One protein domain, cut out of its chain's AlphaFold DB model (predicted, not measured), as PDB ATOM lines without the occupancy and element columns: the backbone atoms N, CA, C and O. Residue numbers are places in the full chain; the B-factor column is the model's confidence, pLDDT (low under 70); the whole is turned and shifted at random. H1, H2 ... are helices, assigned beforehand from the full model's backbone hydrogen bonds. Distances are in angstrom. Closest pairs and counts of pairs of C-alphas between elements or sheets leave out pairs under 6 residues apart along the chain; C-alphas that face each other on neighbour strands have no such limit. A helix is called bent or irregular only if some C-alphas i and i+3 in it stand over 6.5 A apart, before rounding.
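AT A GLANCE: This is residues 85 to 166 of the 166 residues of an uncharacterized protein of Lasius niger (UniProt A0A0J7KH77). One long helix, H4, has two short helices, H2 and H3, packed on one side, and H1 packs on both of these, running crosswise to H4. Beyond H4 a tail, residues 156 to 166, sticks out and adds much of the length. The printed part has 82 residues with four named helices in the order H1, H2, H3, H4 and no named strand, an all-helix class. It is loose, with a radius of gyration of the C-alphas of 14.9 A and spans of 56 by 24 by 21 A.

HOW THE PARTS SIT: H1, residues 85 to 98, touches H2, residues 110 to 115, with residues 94 to 98 alone; the closest C-alphas, of Thr 98 and Lys 110, are 6.5 A apart, and the helices run opposite ways at a steep tilt of 50 degrees. H1 also touches H3, residues 118 to 122, the closest C-alphas being those of Leu 87 and Thr 119, 6.0 A apart. H2 and H3 meet only through their link. H4, residues 131 to 154, touches H2 with residues 148 to 152 alone, about perpendicular at 82 degrees; the closest C-alphas, of Ala 113 and Val 148, are 5.3 A apart. H4 touches H3 with residues 137 to 144 alone, closest at the C-alphas of Phe 121 and Lys 140, 5.3 A. H1 and H4 are close but not clearly touching, about perpendicular at 80 degrees, with the C-alphas of Leu 97 and Leu 145 closest at 7.8 A. Every O i to N i+4 pair is within hydrogen-bond range in H2, H3 and H4, and 8 of 10 in H1.

IN THESE COORDINATES: H1 begins at C-alpha 85 (174.720, 244.166, 271.511) and is 19.3 A long; it is irregular, with C-alphas 89 and 92 7.5 A apart. H2 is 8.8 A long and H3 5.9 A. H4, 34.9 A long, ends at C-alpha 154 (166.021, 231.293, 294.165).

THE WHOLE: The C-alphas farthest apart, of Ser 130 and Lys 166, are 56.6 A apart. Without residues 156 to 166, which stand free, the body spans 37 by 22 by 22 A. The printed part has no cut; the link from H1 to H2 is long. The pLDDT is under 70 at residue 107 and residues 154 to 166.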
ATOM      1  N   TYR A  85     174.867 242.707 271.469       91.69
ATOM      2  CA  TYR A  85     174.720 244.166 271.511       91.69
ATOM      3  C   TYR A  85     173.380 244.611 272.107       91.69
ATOM      4  O   TYR A  85     173.325 245.685 272.700       91.69
ATOM      5  N   ASP A  86     172.344 243.772 272.046       93.00
ATOM      6  CA  ASP A  86     171.051 244.044 272.684       93.00
ATOM      7  C   ASP A  86     171.214 244.217 274.194       93.00
ATOM      8  O   ASP A  86     170.744 245.202 274.763       93.00
ATOM      9  N   LEU A  87     171.972 243.326 274.849       94.25
ATOM     10  CA  LEU A  87     172.284 243.485 276.266       94.25
ATOM     11  C   LEU A  87     173.111 244.751 276.508       94.25
ATOM     12  O   LEU A  87     172.816 245.494 277.439       94.25
ATOM     13  N   CYS A  88     174.122 245.020 275.674       94.94
ATOM     14  CA  CYS A  88     174.940 246.230 275.792       94.94
ATOM     15  C   CYS A  88     174.105 247.515 275.702       94.94
ATOM     16  O   CYS A  88     174.364 248.456 276.453       94.94
ATOM     17  N   SER A  89     173.085 247.537 274.839       93.62
ATOM     18  CA  SER A  89     172.206 248.692 274.635       93.62
ATOM     19  C   SER A  89     171.380 249.049 275.876       93.62
ATOM     20  O   SER A  89     171.093 250.221 276.105       93.62
ATOM     21  N   ILE A  90     171.080 248.067 276.731       95.06
ATOM     22  CA  ILE A  90     170.296 248.272 277.955       95.06
ATOM     23  C   ILE A  90     171.150 248.379 279.224       95.06
ATOM     24  O   ILE A  90     170.607 248.554 280.315       95.06
ATOM     25  N   LEU A  91     172.482 248.268 279.133       94.44
ATOM     26  CA  LEU A  91     173.349 248.332 280.314       94.44
ATOM     27  C   LEU A  91     173.183 249.623 281.134       94.44
ATOM     28  O   LEU A  91     173.197 249.497 282.359       94.44
ATOM     29  N   PRO A  92     172.992 250.823 280.545       93.56
ATOM     30  CA  PRO A  92     172.775 252.036 281.331       93.56
ATOM     31  C   PRO A  92     171.523 251.962 282.210       93.56
ATOM     32  O   PRO A  92     171.611 252.198 283.413       93.56
ATOM     33  N   VAL A  93     170.375 251.559 281.651       93.50
ATOM     34  CA  VAL A  93     169.132 251.411 282.429       93.50
ATOM     35  C   VAL A  93     169.243 250.268 283.437       93.50
ATOM     36  O   VAL A  93     168.890 250.436 284.602       93.50
ATOM     37  N   LEU A  94     169.814 249.127 283.044       94.00
ATOM     38  CA  LEU A  94     170.046 248.004 283.950       94.00
ATOM     39  C   LEU A  94     170.913 248.418 285.145       94.00
ATOM     40  O   LEU A  94     170.595 248.088 286.291       94.00
ATOM     41  N   HIS A  95     172.003 249.139 284.883       91.94
ATOM     42  CA  HIS A  95     172.895 249.651 285.910       91.94
ATOM     43  C   HIS A  95     172.179 250.674 286.796       91.94
ATOM     44  O   HIS A  95     172.210 250.532 288.016       91.94
ATOM     45  N   HIS A  96     171.467 251.637 286.210       91.50
ATOM     46  CA  HIS A  96     170.713 252.635 286.964       91.50
ATOM     47  C   HIS A  96     169.686 251.996 287.908       91.50
ATOM     48  O   HIS A  96     169.586 252.399 289.062       91.50
ATOM     49  N   LEU A  97     168.992 250.942 287.472       92.06
ATOM     50  CA  LEU A  97     167.965 250.257 288.263       92.06
ATOM     51  C   LEU A  97     168.516 249.292 289.328       92.06
ATOM     52  O   LEU A  97     167.805 248.982 290.283       92.06
ATOM     53  N   THR A  98     169.737 248.764 289.170       90.38
ATOM     54  CA  THR A  98     170.204 247.627 290.000       90.38
ATOM     55  C   THR A  98     171.630 247.721 290.540       90.38
ATOM     56  O   THR A  98     172.059 246.851 291.303       90.38
ATOM     57  N   GLY A  99     172.408 248.714 290.121       84.00
ATOM     58  CA  GLY A  99     173.862 248.687 290.259       84.00
ATOM     59  C   GLY A  99     174.552 250.034 290.431       84.00
ATOM     60  O   GLY A  99     175.756 250.000 290.696       84.00
ATOM     61  N   SER A 100     173.815 251.139 290.304       86.06
ATOM     62  CA  SER A 100     174.266 252.499 290.605       86.06
ATOM     63  C   SER A 100     174.373 252.689 292.115       86.06
ATOM     64  O   SER A 100     173.807 251.911 292.888       86.06
ATOM     65  N   ASP A 101     175.079 253.723 292.558       81.69
ATOM     66  CA  ASP A 101     175.301 254.009 293.977       81.69
ATOM     67  C   ASP A 101     174.002 254.063 294.795       81.69
ATOM     68  O   ASP A 101     173.967 253.607 295.942       81.69
ATOM     69  N   TYR A 102     172.908 254.507 294.175       82.31
ATOM     70  CA  TYR A 102     171.588 254.585 294.800       82.31
ATOM     71  C   TYR A 102     170.797 253.264 294.770       82.31
ATOM     72  O   TYR A 102     169.924 253.050 295.611       82.31
ATOM     73  N   THR A 103     171.092 252.355 293.834       83.62
ATOM     74  CA  THR A 103     170.291 251.141 293.563       83.62
ATOM     75  C   THR A 103     171.058 249.828 293.727       83.62
ATOM     76  O   THR A 103     170.492 248.748 293.553       83.62
ATOM     77  N   ASN A 104     172.322 249.879 294.158       76.75
ATOM     78  CA  ASN A 104     173.215 248.722 294.294       76.75
ATOM     79  C   ASN A 104     172.730 247.610 295.252       76.75
ATOM     80  O   ASN A 104     173.298 246.513 295.263       76.75
ATOM     81  N   LYS A 105     171.679 247.858 296.048       75.56
ATOM     82  CA  LYS A 105     171.080 246.884 296.983       75.56
ATOM     83  C   LYS A 105     169.921 246.084 296.388       75.56
ATOM     84  O   LYS A 105     169.444 245.143 297.028       75.56
ATOM     85  N   VAL A 106     169.476 246.402 295.177       77.12
ATOM     86  CA  VAL A 106     168.432 245.634 294.493       77.12
ATOM     87  C   VAL A 106     168.985 244.252 294.109       77.12
ATOM     88  O   VAL A 106     170.026 244.126 293.469       77.12
ATOM     89  N   GLY A 107     168.312 243.174 294.528       64.50
ATOM     90  CA  GLY A 107     168.609 241.819 294.035       64.50
ATOM     91  C   GLY A 107     169.906 241.158 294.517       64.50
ATOM     92  O   GLY A 107     170.366 240.218 293.881       64.50
ATOM     93  N   LYS A 108     170.523 241.597 295.622       71.19
ATOM     94  CA  LYS A 108     171.846 241.088 296.066       71.19
ATOM     95  C   LYS A 108     172.952 241.250 294.999       71.19
ATOM     96  O   LYS A 108     173.893 240.456 294.950       71.19
ATOM     97  N   GLY A 109     172.855 242.294 294.170       71.62
ATOM     98  CA  GLY A 109     173.921 242.765 293.285       71.62
ATOM     99  C   GLY A 109     173.759 242.427 291.797       71.62
ATOM    100  O   GLY A 109     172.880 241.674 291.375       71.62
ATOM    101  N   LYS A 110     174.694 242.961 290.998       78.81
ATOM    102  CA  LYS A 110     174.695 242.989 289.517       78.81
ATOM    103  C   LYS A 110     174.553 241.608 288.847       78.81
ATOM    104  O   LYS A 110     174.082 241.508 287.718       78.81
ATOM    105  N   LYS A 111     174.913 240.520 289.539       84.50
ATOM    106  CA  LYS A 111     174.776 239.149 289.016       84.50
ATOM    107  C   LYS A 111     173.317 238.711 288.887       84.50
ATOM    108  O   LYS A 111     172.982 238.081 287.892       84.50
ATOM    109  N   ALA A 112     172.469 239.002 289.875       87.06
ATOM    110  CA  ALA A 112     171.060 238.621 289.803       87.06
ATOM    111  C   ALA A 112     170.331 239.431 288.725       87.06
ATOM    112  O   ALA A 112     169.540 238.863 287.984       87.06
ATOM    113  N   ALA A 113     170.676 240.717 288.595       91.50
ATOM    114  CA  ALA A 113     170.179 241.601 287.546       91.50
ATOM    115  C   ALA A 113     170.426 241.031 286.140       91.50
ATOM    116  O   ALA A 113     169.493 240.820 285.372       91.50
ATOM    117  N   LEU A 114     171.674 240.657 285.841       90.81
ATOM    118  CA  LEU A 114     172.035 240.062 284.549       90.81
ATOM    119  C   LEU A 114     171.367 238.702 284.283       90.81
ATOM    120  O   LEU A 114     171.199 238.317 283.132       90.81
ATOM    121  N   GLN A 115     170.995 237.964 285.330       91.44
ATOM    122  CA  GLN A 115     170.351 236.650 285.214       91.44
ATOM    123  C   GLN A 115     168.822 236.718 285.146       91.44
ATOM    124  O   GLN A 115     168.184 235.694 284.921       91.44
ATOM    125  N   ALA A 116     168.241 237.899 285.337       93.38
ATOM    126  CA  ALA A 116     166.803 238.129 285.327       93.38
ATOM    127  C   ALA A 116     166.266 238.488 283.928       93.38
ATOM    128  O   ALA A 116     165.255 239.173 283.830       93.38
ATOM    129  N   TYR A 117     166.951 238.045 282.866       93.62
ATOM    130  CA  TYR A 117     166.578 238.256 281.458       93.62
ATOM    131  C   TYR A 117     166.230 239.719 281.122       93.62
ATOM    132  O   TYR A 117     165.162 240.012 280.591       93.62
ATOM    133  N   PRO A 118     167.124 240.675 281.427       94.75
ATOM    134  CA  PRO A 118     166.797 242.099 281.399       94.75
ATOM    135  C   PRO A 118     166.392 242.630 280.016       94.75
ATOM    136  O   PRO A 118     165.615 243.577 279.927       94.75
ATOM    137  N   THR A 119     166.878 242.017 278.936       95.25
ATOM    138  CA  THR A 119     166.534 242.385 277.554       95.25
ATOM    139  C   THR A 119     165.061 242.160 277.222       95.25
ATOM    140  O   THR A 119     164.537 242.846 276.352       95.25
ATOM    141  N   GLU A 120     164.368 241.260 277.922       94.88
ATOM    142  CA  GLU A 120     162.928 241.036 277.723       94.88
ATOM    143  C   GLU A 120     162.085 242.214 278.227       94.88
ATOM    144  O   GLU A 120     161.016 242.486 277.685       94.88
ATOM    145  N   PHE A 121     162.592 242.945 279.223       95.75
ATOM    146  CA  PHE A 121     161.865 244.020 279.896       95.75
ATOM    147  C   PHE A 121     162.336 245.414 279.475       95.75
ATOM    148  O   PHE A 121     161.526 246.324 279.335       95.75
ATOM    149  N   LEU A 122     163.647 245.598 279.294       95.62
ATOM    150  CA  LEU A 122     164.263 246.929 279.231       95.62
ATOM    151  C   LEU A 122     164.640 247.388 277.817       95.62
ATOM    152  O   LEU A 122     165.102 248.514 277.661       95.62
ATOM    153  N   LYS A 123     164.465 246.550 276.789       92.69
ATOM    154  CA  LYS A 123     164.887 246.858 275.407       92.69
ATOM    155  C   LYS A 123     164.240 248.111 274.809       92.69
ATOM    156  O   LYS A 123     164.849 248.740 273.959       92.69
ATOM    157  N   ASP A 124     163.035 248.458 275.258       88.69
ATOM    158  CA  ASP A 124     162.262 249.597 274.743       88.69
ATOM    159  C   ASP A 124     162.329 250.809 275.691       88.69
ATOM    160  O   ASP A 124     161.665 251.824 275.478       88.69
ATOM    161  N   PHE A 125     163.119 250.715 276.767       90.31
ATOM    162  CA  PHE A 125     163.173 251.744 277.797       90.31
ATOM    163  C   PHE A 125     163.705 253.067 277.231       90.31
ATOM    164  O   PHE A 125     164.811 253.131 276.695       90.31
ATOM    165  N   ALA A 126     162.927 254.138 277.410       83.56
ATOM    166  CA  ALA A 126     163.254 255.493 276.961       83.56
ATOM    167  C   ALA A 126     163.514 255.630 275.443       83.56
ATOM    168  O   ALA A 126     164.227 256.541 275.017       83.56
ATOM    169  N   HIS A 127     162.940 254.742 274.623       85.38
ATOM    170  CA  HIS A 127     162.937 254.880 273.161       85.38
ATOM    171  C   HIS A 127     161.821 255.804 272.649       85.38
ATOM    172  O   HIS A 127     161.978 256.422 271.598       85.38
ATOM    173  N   ASP A 128     160.733 255.927 273.409       87.38
ATOM    174  CA  ASP A 128     159.613 256.832 273.155       87.38
ATOM    175  C   ASP A 128     159.284 257.602 274.448       87.38
ATOM    176  O   ASP A 128     159.412 257.081 275.557       87.38
ATOM    177  N   THR A 129     158.919 258.872 274.292       89.00
ATOM    178  CA  THR A 129     158.573 259.804 275.369       89.00
ATOM    179  C   THR A 129     157.075 260.110 275.430       89.00
ATOM    180  O   THR A 129     156.671 260.975 276.207       89.00
ATOM    181  N   SER A 130     156.251 259.454 274.605       93.44
ATOM    182  CA  SER A 130     154.792 259.485 274.733       93.44
ATOM    183  C   SER A 130     154.364 259.004 276.122       93.44
ATOM    184  O   SER A 130     155.038 258.196 276.765       93.44
ATOM    185  N   THR A 131     153.247 259.530 276.625       92.06
ATOM    186  CA  THR A 131     152.763 259.194 277.971       92.06
ATOM    187  C   THR A 131     152.484 257.697 278.102       92.06
ATOM    188  O   THR A 131     152.806 257.097 279.127       92.06
ATOM    189  N   GLU A 132     151.951 257.087 277.046       92.31
ATOM    190  CA  GLU A 132     151.657 255.663 276.957       92.31
ATOM    191  C   GLU A 132     152.938 254.822 277.006       92.31
ATOM    192  O   GLU A 132     153.033 253.904 277.821       92.31
ATOM    193  N   ALA A 133     153.952 255.167 276.204       91.56
ATOM    194  CA  ALA A 133     155.216 254.433 276.195       91.56
ATOM    195  C   ALA A 133     155.981 254.573 277.515       91.56
ATOM    196  O   ALA A 133     156.593 253.614 277.986       91.56
ATOM    197  N   VAL A 134     155.927 255.749 278.148       92.38
ATOM    198  CA  VAL A 134     156.523 255.958 279.474       92.38
ATOM    199  C   VAL A 134     155.826 255.086 280.518       92.38
ATOM    200  O   VAL A 134     156.509 254.441 281.313       92.38
ATOM    201  N   ALA A 135     154.491 255.023 280.510       93.06
ATOM    202  CA  ALA A 135     153.740 254.164 281.424       93.06
ATOM    203  C   ALA A 135     154.086 252.678 281.224       93.06
ATOM    204  O   ALA A 135     154.357 251.975 282.198       93.06
ATOM    205  N   GLU A 136     154.169 252.219 279.973       94.00
ATOM    206  CA  GLU A 136     154.567 250.846 279.646       94.00
ATOM    207  C   GLU A 136     156.007 250.543 280.092       94.00
ATOM    208  O   GLU A 136     156.279 249.495 280.685       94.00
ATOM    209  N   ALA A 137     156.944 251.465 279.853       93.44
ATOM    210  CA  ALA A 137     158.335 251.313 280.267       93.44
ATOM    211  C   ALA A 137     158.476 251.249 281.796       93.44
ATOM    212  O   ALA A 137     159.298 250.475 282.301       93.44
ATOM    213  N   LEU A 138     157.676 252.025 282.537       93.75
ATOM    214  CA  LEU A 138     157.616 251.960 283.998       93.75
ATOM    215  C   LEU A 138     157.102 250.597 284.464       93.75
ATOM    216  O   LEU A 138     157.776 249.945 285.263       93.75
ATOM    217  N   GLU A 139     155.985 250.121 283.911       95.75
ATOM    218  CA  GLU A 139     155.419 248.817 284.268       95.75
ATOM    219  C   GLU A 139     156.417 247.678 283.997       95.75
ATOM    220  O   GLU A 139     156.701 246.861 284.878       95.75
ATOM    221  N   LYS A 140     157.035 247.655 282.810       96.56
ATOM    222  CA  LYS A 140     158.071 246.669 282.462       96.56
ATOM    223  C   LYS A 140     159.283 246.747 283.393       96.56
ATOM    224  O   LYS A 140     159.831 245.711 283.777       96.56
ATOM    225  N   SER A 141     159.695 247.951 283.790       94.88
ATOM    226  CA  SER A 141     160.807 248.151 284.731       94.88
ATOM    227  C   SER A 141     160.481 247.613 286.124       94.88
ATOM    228  O   SER A 141     161.323 246.971 286.752       94.88
ATOM    229  N   GLU A 142     159.252 247.805 286.605       94.88
ATOM    230  CA  GLU A 142     158.795 247.237 287.875       94.88
ATOM    231  C   GLU A 142     158.742 245.706 287.826       94.88
ATOM    232  O   GLU A 142     159.275 245.033 288.718       94.88
ATOM    233  N   GLN A 143     158.174 245.140 286.757       96.06
ATOM    234  CA  GLN A 143     158.140 243.691 286.533       96.06
ATOM    235  C   GLN A 143     159.554 243.095 286.517       96.06
ATOM    236  O   GLN A 143     159.812 242.074 287.168       96.06
ATOM    237  N   TYR A 144     160.494 243.772 285.855       95.62
ATOM    238  CA  TYR A 144     161.903 243.405 285.865       95.62
ATOM    239  C   TYR A 144     162.484 243.392 287.282       95.62
ATOM    240  O   TYR A 144     163.066 242.392 287.702       95.62
ATOM    241  N   LEU A 145     162.293 244.452 288.071       93.56
ATOM    242  CA  LEU A 145     162.807 244.529 289.445       93.56
ATOM    243  C   LEU A 145     162.249 243.410 290.344       93.56
ATOM    244  O   LEU A 145     162.980 242.832 291.161       93.56
ATOM    245  N   VAL A 146     160.978 243.044 290.164       93.62
ATOM    246  CA  VAL A 146     160.376 241.878 290.830       93.62
ATOM    247  C   VAL A 146     161.084 240.585 290.409       93.62
ATOM    248  O   VAL A 146     161.417 239.761 291.269       93.62
ATOM    249  N   GLN A 147     161.368 240.409 289.117       93.50
ATOM    250  CA  GLN A 147     162.089 239.244 288.598       93.50
ATOM    251  C   GLN A 147     163.533 239.170 289.116       93.50
ATOM    252  O   GLN A 147     164.002 238.091 289.499       93.50
ATOM    253  N   VAL A 148     164.221 240.308 289.226       92.00
ATOM    254  CA  VAL A 148     165.550 240.416 289.844       92.00
ATOM    255  C   VAL A 148     165.513 239.924 291.290       92.00
ATOM    256  O   VAL A 148     166.344 239.104 291.693       92.00
ATOM    257  N   LYS A 149     164.514 240.353 292.073       89.19
ATOM    258  CA  LYS A 149     164.342 239.897 293.457       89.19
ATOM    259  C   LYS A 149     164.086 238.388 293.517       89.19
ATOM    260  O   LYS A 149     164.771 237.694 294.267       89.19
ATOM    261  N   LYS A 150     163.178 237.849 292.697       89.12
ATOM    262  CA  LYS A 150     162.919 236.396 292.624       89.12
ATOM    263  C   LYS A 150     164.194 235.604 292.309       89.12
ATOM    264  O   LYS A 150     164.506 234.641 293.009       89.12
ATOM    265  N   THR A 151     164.971 236.061 291.329       87.38
ATOM    266  CA  THR A 151     166.242 235.447 290.905       87.38
ATOM    267  C   THR A 151     167.304 235.481 292.010       87.38
ATOM    268  O   THR A 151     168.068 234.532 292.190       87.38
ATOM    269  N   ALA A 152     167.338 236.550 292.806       84.88
ATOM    270  CA  ALA A 152     168.222 236.647 293.964       84.88
ATOM    271  C   ALA A 152     167.839 235.667 295.087       84.88
ATOM    272  O   ALA A 152     168.711 235.141 295.784       84.88
ATOM    273  N   HIS A 153     166.537 235.424 295.267       75.81
ATOM    274  CA  HIS A 153     166.004 234.533 296.295       75.81
ATOM    275  C   HIS A 153     166.096 233.046 295.917       75.81
ATOM    276  O   HIS A 153     166.405 232.233 296.787       75.81
ATOM    277  N   SER A 154     165.930 232.686 294.640       66.69
ATOM    278  CA  SER A 154     166.021 231.293 294.165       66.69
ATOM    279  C   SER A 154     167.409 230.663 294.341       66.69
ATOM    280  O   SER A 154     167.542 229.445 294.318       66.69
ATOM    281  N   LYS A 155     168.454 231.468 294.581       54.28
ATOM    282  CA  LYS A 155     169.803 230.983 294.919       54.28
ATOM    283  C   LYS A 155     170.075 230.805 296.414       54.28
ATOM    284  O   LYS A 155     171.088 230.194 296.749       54.28
ATOM    285  N   LEU A 156     169.201 231.274 297.317       45.84
ATOM    286  CA  LEU A 156     169.340 230.946 298.747       45.84
ATOM    287  C   LEU A 156     169.002 229.487 299.058       45.84
ATOM    288  O   LEU A 156     169.509 228.967 300.048       45.84
ATOM    289  N   SER A 157     168.195 228.816 298.236       36.44
ATOM    290  CA  SER A 157     167.858 227.402 298.438       36.44
ATOM    291  C   SER A 157     168.974 226.440 298.015       36.44
ATOM    292  O   SER A 157     168.948 225.287 298.423       36.44
ATOM    293  N   ILE A 158     169.983 226.899 297.262       40.47
ATOM    294  CA  ILE A 158     171.098 226.053 296.790       40.47
ATOM    295  C   ILE A 158     172.367 226.252 297.646       40.47
ATOM    296  O   ILE A 158     173.239 225.389 297.692       40.47
ATOM    297  N   SER A 159     172.490 227.355 298.399       31.72
ATOM    298  CA  SER A 159     173.721 227.643 299.158       31.72
ATOM    299  C   SER A 159     173.838 226.936 300.516       31.72
ATOM    300  O   SER A 159     174.807 227.194 301.238       31.72
ATOM    301  N   TYR A 160     172.871 226.098 300.902       34.66
ATOM    302  CA  TYR A 160     173.003 225.248 302.093       34.66
ATOM    303  C   TYR A 160     173.746 223.935 301.813       34.66
ATOM    304  O   TYR A 160     174.247 223.342 302.761       34.66
ATOM    305  N   ASP A 161     173.924 223.543 300.546       35.59
ATOM    306  CA  ASP A 161     174.423 222.201 300.197       35.59
ATOM    307  C   ASP A 161     175.899 222.159 299.743       35.59
ATOM    308  O   ASP A 161     176.526 221.111 299.661       35.59
ATOM    309  N   LEU A 162     176.533 223.314 299.507       33.84
ATOM    310  CA  LEU A 162     177.933 223.378 299.044       33.84
ATOM    311  C   LEU A 162     178.963 223.611 300.163       33.84
ATOM    312  O   LEU A 162     180.128 223.891 299.888       33.84
ATOM    313  N   ARG A 163     178.565 223.490 301.439       34.94
ATOM    314  CA  ARG A 163     179.507 223.528 302.580       34.94
ATOM    315  C   ARG A 163     180.020 222.146 303.002       34.94
ATOM    316  O   ARG A 163     180.794 222.072 303.953       34.94
ATOM    317  N   HIS A 164     179.629 221.075 302.309       33.62
ATOM    318  CA  HIS A 164     180.014 219.698 302.651       33.62
ATOM    319  C   HIS A 164     180.868 218.983 301.601       33.62
ATOM    320  O   HIS A 164     181.019 217.770 301.655       33.62
ATOM    321  N   MET A 165     181.514 219.726 300.702       30.61
ATOM    322  CA  MET A 165     182.583 219.174 299.865       30.61
ATOM    323  C   MET A 165     183.807 220.089 299.910       30.61
ATOM    324  O   MET A 165     184.015 220.934 299.040       30.61
ATOM    325  N   LYS A 166     184.585 219.936 300.983       36.00
ATOM    326  CA  LYS A 166     186.024 220.203 300.988       36.00
ATOM    327  C   LYS A 166     186.742 218.871 301.098       36.00
ATOM    328  O   LYS A 166     186.228 218.028 301.864       36.00
TER     329      LYS A 166